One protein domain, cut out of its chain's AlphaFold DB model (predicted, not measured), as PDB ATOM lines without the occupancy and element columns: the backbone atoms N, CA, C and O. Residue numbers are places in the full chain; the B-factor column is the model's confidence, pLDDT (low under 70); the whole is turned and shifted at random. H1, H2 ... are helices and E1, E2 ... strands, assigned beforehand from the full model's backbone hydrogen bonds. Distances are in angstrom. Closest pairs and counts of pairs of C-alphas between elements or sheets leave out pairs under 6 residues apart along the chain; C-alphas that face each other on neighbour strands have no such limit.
ATOM      1  N   LYS A  30      15.202 -32.422  -0.224       83.50
ATOM      2  CA  LYS A  30      14.822 -33.725  -0.772       83.50
ATOM      3  C   LYS A  30      15.845 -34.766  -0.346       83.50
ATOM      4  O   LYS A  30      17.047 -34.532  -0.436       83.50
ATOM      5  N   THR A  31      15.348 -35.921   0.058       85.88
ATOM      6  CA  THR A  31      16.146 -37.107   0.338       85.88
ATOM      7  C   THR A  31      16.167 -37.995  -0.901       85.88
ATOM      8  O   THR A  31      15.196 -38.067  -1.661       85.88
ATOM      9  N   ARG A  32      17.308 -38.649  -1.122       88.69
ATOM     10  CA  ARG A  32      17.460 -39.686  -2.141       88.69
ATOM     11  C   ARG A  32      16.938 -41.011  -1.595       88.69
ATOM     12  O   ARG A  32      17.396 -41.464  -0.550       88.69
ATOM     13  N   TYR A  33      16.049 -41.634  -2.349       92.50
ATOM     14  CA  TYR A  33      15.518 -42.966  -2.111       92.50
ATOM     15  C   TYR A  33      15.754 -43.851  -3.333       92.50
ATOM     16  O   TYR A  33      15.987 -43.367  -4.440       92.50
ATOM     17  N   PHE A  34      15.626 -45.155  -3.132       92.62
ATOM     18  CA  PHE A  34      15.649 -46.165  -4.173       92.62
ATOM     19  C   PHE A  34      14.382 -47.003  -4.092       92.62
ATOM     20  O   PHE A  34      13.984 -47.440  -3.016       92.62
ATOM     21  N   THR A  35      13.732 -47.257  -5.216       92.81
ATOM     22  CA  THR A  35      12.676 -48.271  -5.273       92.81
ATOM     23  C   THR A  35      13.290 -49.671  -5.256       92.81
ATOM     24  O   THR A  35      14.442 -49.844  -5.663       92.81
ATOM     25  N   PRO A  36      12.533 -50.703  -4.847       93.56
ATOM     26  CA  PRO A  36      13.010 -52.085  -4.890       93.56
ATOM     27  C   PRO A  36      13.412 -52.585  -6.286       93.56
ATOM     28  O   PRO A  36      14.212 -53.507  -6.387       93.56
ATOM     29  N   ASP A  37      12.901 -51.974  -7.358       91.88
ATOM     30  CA  ASP A  37      13.320 -52.238  -8.746       91.88
ATOM     31  C   ASP A  37      14.601 -51.484  -9.173       91.88
ATOM     32  O   ASP A  37      15.057 -51.624 -10.305       91.88
ATOM     33  N   GLY A  38      15.209 -50.707  -8.271       89.88
ATOM     34  CA  GLY A  38      16.507 -50.060  -8.465       89.88
ATOM     35  C   GLY A  38      16.460 -48.636  -9.018       89.88
ATOM     36  O   GLY A  38      17.525 -48.042  -9.208       89.88
ATOM     37  N   ARG A  39      15.274 -48.061  -9.261       89.88
ATOM     38  CA  ARG A  39      15.157 -46.656  -9.686       89.88
ATOM     39  C   ARG A  39      15.495 -45.711  -8.536       89.88
ATOM     40  O   ARG A  39      15.120 -45.937  -7.391       89.88
ATOM     41  N   GLU A  40      16.182 -44.626  -8.864       91.69
ATOM     42  CA  GLU A  40      16.514 -43.556  -7.926       91.69
ATOM     43  C   GLU A  40      15.411 -42.490  -7.925       91.69
ATOM     44  O   GLU A  40      14.946 -42.059  -8.983       91.69
ATOM     45  N   ILE A  41      14.986 -42.063  -6.736       89.69
ATOM     46  CA  ILE A  41      13.929 -41.067  -6.539       89.69
ATOM     47  C   ILE A  41      14.411 -39.995  -5.565       89.69
ATOM     48  O   ILE A  41      14.827 -40.295  -4.450       89.69
ATOM     49  N   PHE A  42      14.274 -38.725  -5.945       88.81
ATOM     50  CA  PHE A  42      14.473 -37.589  -5.043       88.81
ATOM     51  C   PHE A  42      13.124 -37.045  -4.588       88.81
ATOM     52  O   PHE A  42      12.395 -36.435  -5.374       88.81
ATOM     53  N   SER A  43      12.800 -37.229  -3.312       88.25
ATOM     54  CA  SER A  43      11.522 -36.803  -2.739       88.25
ATOM     55  C   SER A  43      11.719 -36.107  -1.401       88.25
ATOM     56  O   SER A  43      12.696 -36.356  -0.701       88.25
ATOM     57  N   ALA A  44      10.788 -35.231  -1.030       87.19
ATOM     58  CA  ALA A  44      10.739 -34.731   0.336       87.19
ATOM     59  C   ALA A  44      10.350 -35.888   1.283       87.19
ATOM     60  O   ALA A  44       9.439 -36.660   0.942       87.19
ATOM     61  N   PRO A  45      11.014 -36.030   2.444       87.19
ATOM     62  CA  PRO A  45      10.567 -36.940   3.493       87.19
ATOM     63  C   PRO A  45       9.126 -36.643   3.895       87.19
ATOM     64  O   PRO A  45       8.746 -35.482   4.056       87.19
ATOM     65  N   SER A  46       8.322 -37.688   4.058       88.00
ATOM     66  CA  SER A  46       6.922 -37.562   4.448       88.00
ATOM     67  C   SER A  46       6.764 -38.149   5.842       88.00
ATOM     68  O   SER A  46       6.484 -39.331   5.988       88.00
ATOM     69  N   TRP A  47       7.019 -37.348   6.873       87.44
ATOM     70  CA  TRP A  47       6.972 -37.801   8.262       87.44
ATOM     71  C   TRP A  47       5.531 -37.909   8.765       87.44
ATOM     72  O   TRP A  47       4.790 -36.931   8.708       87.44
ATOM     73  N   HIS A  48       5.155 -39.076   9.290       84.25
ATOM     74  CA  HIS A  48       3.849 -39.327   9.907       84.25
ATOM     75  C   HIS A  48       4.014 -40.024  11.247       84.25
ATOM     76  O   HIS A  48       4.932 -40.825  11.445       84.25
ATOM     77  N   GLU A  49       3.087 -39.749  12.155       89.38
ATOM     78  CA  GLU A  49       2.956 -40.510  13.388       89.38
ATOM     79  C   GLU A  49       2.380 -41.895  13.088       89.38
ATOM     80  O   GLU A  49       1.445 -42.048  12.301       89.38
ATOM     81  N   TYR A  50       2.931 -42.919  13.731       85.50
ATOM     82  CA  TYR A  50       2.392 -44.268  13.677       85.50
ATOM     83  C   TYR A  50       2.142 -44.796  15.080       85.50
ATOM     84  O   TYR A  50       2.808 -44.441  16.051       85.50
ATOM     85  N   THR A  51       1.168 -45.693  15.181       88.69
ATOM     86  CA  THR A  51       0.905 -46.462  16.392       88.69
ATOM     87  C   THR A  51       0.625 -47.894  15.980       88.69
ATOM     88  O   THR A  51      -0.354 -48.174  15.288       88.69
ATOM     89  N   ARG A  52       1.485 -48.819  16.402       87.25
ATOM     90  CA  ARG A  52       1.276 -50.251  16.221       87.25
ATOM     91  C   ARG A  52       0.556 -50.791  17.448       87.25
ATOM     92  O   ARG A  52       1.059 -50.667  18.560       87.25
ATOM     93  N   LYS A  53      -0.607 -51.400  17.243       94.56
ATOM     94  CA  LYS A  53      -1.388 -52.056  18.299       94.56
ATOM     95  C   LYS A  53      -1.372 -53.570  18.107       94.56
ATOM     96  O   LYS A  53      -1.199 -54.039  16.983       94.56
ATOM     97  N   ASP A  54      -1.514 -54.319  19.194       92.69
ATOM     98  CA  ASP A  54      -1.775 -55.756  19.135       92.69
ATOM     99  C   ASP A  54      -3.249 -56.046  18.794       92.69
ATOM    100  O   ASP A  54      -4.067 -55.136  18.646       92.69
ATOM    101  N   ALA A  55      -3.595 -57.331  18.677       92.50
ATOM    102  CA  ALA A  55      -4.962 -57.776  18.396       92.50
ATOM    103  C   ALA A  55      -5.981 -57.369  19.482       92.50
ATOM    104  O   ALA A  55      -7.174 -57.312  19.204       92.50
ATOM    105  N   ASN A  56      -5.515 -57.054  20.695       91.56
ATOM    106  CA  ASN A  56      -6.338 -56.624  21.824       91.56
ATOM    107  C   ASN A  56      -6.403 -55.089  21.945       91.56
ATOM    108  O   ASN A  56      -6.961 -54.563  22.908       91.56
ATOM    109  N   GLY A  57      -5.821 -54.352  20.991       89.81
ATOM    110  CA  GLY A  57      -5.801 -52.892  20.974       89.81
ATOM    111  C   GLY A  57      -4.748 -52.248  21.881       89.81
ATOM    112  O   GLY A  57      -4.694 -51.016  21.949       89.81
ATOM    113  N   LYS A  58      -3.882 -53.028  22.542       93.38
ATOM    114  CA  LYS A  58      -2.773 -52.504  23.346       93.38
ATOM    115  C   LYS A  58      -1.692 -51.955  22.421       93.38
ATOM    116  O   LYS A  58      -1.269 -52.622  21.479       93.38
ATOM    117  N   VAL A  59      -1.226 -50.739  22.698       90.56
ATOM    118  CA  VAL A  59      -0.119 -50.128  21.952       90.56
ATOM    119  C   VAL A  59       1.157 -50.928  22.209       90.56
ATOM    120  O   VAL A  59       1.587 -51.081  23.351       90.56
ATOM    121  N   LEU A  60       1.730 -51.461  21.134       90.25
ATOM    122  CA  LEU A  60       3.013 -52.154  21.124       90.25
ATOM    123  C   LEU A  60       4.165 -51.193  20.841       90.25
ATOM    124  O   LEU A  60       5.252 -51.390  21.368       90.25
ATOM    125  N   ASP A  61       3.937 -50.209  19.971       87.12
ATOM    126  CA  ASP A  61       4.954 -49.261  19.522       87.12
ATOM    127  C   ASP A  61       4.297 -47.986  18.973       87.12
ATOM    128  O   ASP A  61       3.186 -48.040  18.436       87.12
ATOM    129  N   SER A  62       4.966 -46.844  19.087       89.25
ATOM    130  CA  SER A  62       4.508 -45.573  18.522       89.25
ATOM    131  C   SER A  62       5.675 -44.621  18.300       89.25
ATOM    132  O   SER A  62       6.582 -44.559  19.127       89.25
ATOM    133  N   GLY A  63       5.622 -43.830  17.234       89.50
ATOM    134  CA  GLY A  63       6.668 -42.862  16.920       89.50
ATOM    135  C   GLY A  63       6.385 -42.106  15.631       89.50
ATOM    136  O   GLY A  63       5.264 -42.124  15.128       89.50
ATOM    137  N   VAL A  64       7.414 -41.467  15.078       87.50
ATOM    138  CA  VAL A  64       7.356 -40.773  13.785       87.50
ATOM    139  C   VAL A  64       8.186 -41.551  12.771       87.50
ATOM    140  O   VAL A  64       9.334 -41.901  13.049       87.50
ATOM    141  N   ARG A  65       7.620 -41.825  11.594       84.62
ATOM    142  CA  ARG A  65       8.294 -42.540  10.501       84.62
ATOM    143  C   ARG A  65       8.047 -41.867   9.158       84.62
ATOM    144  O   ARG A  65       7.042 -41.190   8.968       84.62
ATOM    145  N   ASP A  66       8.979 -42.046   8.232       89.00
ATOM    146  CA  ASP A  66       8.843 -41.542   6.867       89.00
ATOM    147  C   ASP A  66       7.985 -42.501   6.032       89.00
ATOM    148  O   ASP A  66       8.402 -43.623   5.741       89.00
ATOM    149  N   ALA A  67       6.809 -42.052   5.595       88.50
ATOM    150  CA  ALA A  67       5.892 -42.834   4.771       88.50
ATOM    151  C   ALA A  67       6.479 -43.230   3.409       88.50
ATOM    152  O   ALA A  67       5.964 -44.146   2.767       88.50
ATOM    153  N   ASN A  68       7.555 -42.591   2.943       90.38
ATOM    154  CA  ASN A  68       8.261 -43.063   1.752       90.38
ATOM    155  C   ASN A  68       8.884 -44.451   1.984       90.38
ATOM    156  O   ASN A  68       8.846 -45.296   1.090       90.38
ATOM    157  N   LEU A  69       9.371 -44.727   3.197       88.25
ATOM    158  CA  LEU A  69       9.860 -46.056   3.575       88.25
ATOM    159  C   LEU A  69       8.706 -47.063   3.696       88.25
ATOM    160  O   LEU A  69       8.878 -48.246   3.416       88.25
ATOM    161  N   ASP A  70       7.504 -46.594   4.028       85.44
ATOM    162  CA  ASP A  70       6.302 -47.433   4.161       85.44
ATOM    163  C   ASP A  70       5.770 -47.882   2.805       85.44
ATOM    164  O   ASP A  70       5.237 -48.982   2.668       85.44
ATOM    165  N   LYS A  71       5.992 -47.057   1.778       83.44
ATOM    166  CA  LYS A  71       5.802 -47.430   0.372       83.44
ATOM    167  C   LYS A  71       6.826 -48.461  -0.105       83.44
ATOM    168  O   LYS A  71       6.736 -48.896  -1.245       83.44
ATOM    169  N   GLY A  72       7.793 -48.851   0.725       87.12
ATOM    170  CA  GLY A  72       8.837 -49.811   0.379       87.12
ATOM    171  C   GLY A  72      10.042 -49.191  -0.323       87.12
ATOM    172  O   GLY A  72      10.845 -49.929  -0.890       87.12
ATOM    173  N   TRP A  73      10.186 -47.860  -0.316       91.50
ATOM    174  CA  TRP A  73      11.418 -47.233  -0.790       91.50
ATOM    175  C   TRP A  73      12.553 -47.447   0.214       91.50
ATOM    176  O   TRP A  73      12.341 -47.654   1.407       91.50
ATOM    177  N   LEU A  74      13.778 -47.387  -0.287       90.94
ATOM    178  CA  LEU A  74      14.998 -47.736   0.419       90.94
ATOM    179  C   LEU A  74      15.928 -46.525   0.465       90.94
ATOM    180  O   LEU A  74      16.004 -45.750  -0.480       90.94
ATOM    181  N   MET A  75      16.678 -46.378   1.552       88.88
ATOM    182  CA  MET A  75      17.693 -45.319   1.675       88.88
ATOM    183  C   MET A  75      18.988 -45.657   0.924       88.88
ATOM    184  O   MET A  75      19.811 -44.785   0.653       88.88
ATOM    185  N   GLN A  76      19.170 -46.933   0.591       88.62
ATOM    186  CA  GLN A  76      20.329 -47.468  -0.108       88.62
ATOM    187  C   GLN A  76      19.874 -48.239  -1.339       88.62
ATOM    188  O   GLN A  76      18.758 -48.763  -1.385       88.62
ATOM    189  N   LYS A  77      20.748 -48.300  -2.341       89.75
ATOM    190  CA  LYS A  77      20.469 -49.025  -3.573       89.75
ATOM    191  C   LYS A  77      20.314 -50.520  -3.257       89.75
ATOM    192  O   LYS A  77      21.212 -51.081  -2.630       89.75
ATOM    193  N   PRO A  78      19.218 -51.172  -3.678       90.50
ATOM    194  CA  PRO A  78      19.052 -52.602  -3.456       90.50
ATOM    195  C   PRO A  78      20.073 -53.407  -4.269       90.50
ATOM    196  O   PRO A  78      20.294 -53.131  -5.448       90.50
ATOM    197  N   GLU A  79      20.656 -54.432  -3.650       90.94
ATOM    198  CA  GLU A  79      21.528 -55.400  -4.334       90.94
ATOM    199  C   GLU A  79      20.726 -56.389  -5.186       90.94
ATOM    200  O   GLU A  79      21.159 -56.808  -6.256       90.94
ATOM    201  N   ARG A  80      19.534 -56.761  -4.706       89.25
ATOM    202  CA  ARG A  80      18.600 -57.652  -5.397       89.25
ATOM    203  C   ARG A  80      17.387 -56.852  -5.830       89.25
ATOM    204  O   ARG A  80      16.647 -56.348  -4.987       89.25
ATOM    205  N   LEU A  81      17.210 -56.739  -7.142       91.31
ATOM    206  CA  LEU A  81      16.097 -56.003  -7.720       91.31
ATOM    207  C   LEU A  81      14.824 -56.841  -7.659       91.31
ATOM    208  O   LEU A  81      14.830 -58.021  -8.008       91.31
ATOM    209  N   LYS A  82      13.736 -56.205  -7.238       93.25
ATOM    210  CA  LYS A  82      12.390 -56.770  -7.293       93.25
ATOM    211  C   LYS A  82      11.663 -56.293  -8.546       93.25
ATOM    212  O   LYS A  82      11.933 -55.210  -9.062       93.25
TER     213      LYS A  82
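This is residues 30 to 82 of the 149 residues of an uncharacterized protein of marine sediment metagenome (UniProt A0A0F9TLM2). Two antiparallel hairpins lie toward opposite ends of a loose, flat model, a short one of E1 and E2 and a longer, curved one of E3 and E4, with the small helix H1 between them near the middle. After H1 the last stretch, residues 71 to 82, has no named element and folds back to the side of the short hairpin. The printed part has 53 residues, with four named strands and one named helix in the order E1, E2, E3, E4, H1, and its class is mostly strand. The strands form two separate antiparallel sheets of two, E1 - E2 and E3 - E4. The radius of gyration of the C-alphas is 13.9 A, and the C-alphas span 39 by 24 by 12 A.

Strand E1 is residues 31 to 34, beginning with C-alpha 31 at (16.146, -37.107, 0.338). Strand E2 is residues 40 to 43, and it measures 9.9 A from first to last C-alpha, beside 10.1 A for E1. Strand E3 is residues 47 to 53 and 19.3 A long. Strand E4 is residues 59 to 66 and 19.5 A long, ending with C-alpha 66 at (8.843, -41.542, 6.867); it bends by 55 degrees at residue 63. Helix H1 is residues 67 to 70, 4.7 A long, and ends with C-alpha 70 at (6.302, -47.433, 4.161).

E1 and E2 form a hairpin, antiparallel with 146 degrees between their directions. N 33 and O 41 are 2.8 A apart, within hydrogen-bond range, and so are N 41 and O 33, at 2.8 A. E2 and E3 are apart, though a tight link of 3 residues joins them. E3 and E4 form the second hairpin, antiparallel at 162 degrees. N 50 and O 63, at 2.8 A, and N 48 and O 65, at 2.9 A, are within hydrogen-bond range. H1 follows E4 with no residue between them. The closest C-alphas of E3 and H1 are those of Trp 47 and Ala 67, 6.2 A apart. E1 and H1 are near each other, with 5 pairs of C-alphas within 10 A. E2 and H1 are only just apart, their closest C-alphas 8.4 A from each other. E1 is apart from both E3 and E4. H1 is too short for a pair of O i and N i+4; its one pair of O i and N i+3 is within range.

The two C-alphas farthest apart are those of Glu 40 and Asn 56, 39.7 A. The first and last printed C-alphas, of Lys 30 and Lys 82, are 24.1 A apart. The printed part has no cut, and the four links between named elements are tight. The mean pLDDT of the printed part is 89.3, and no printed residue is under 70.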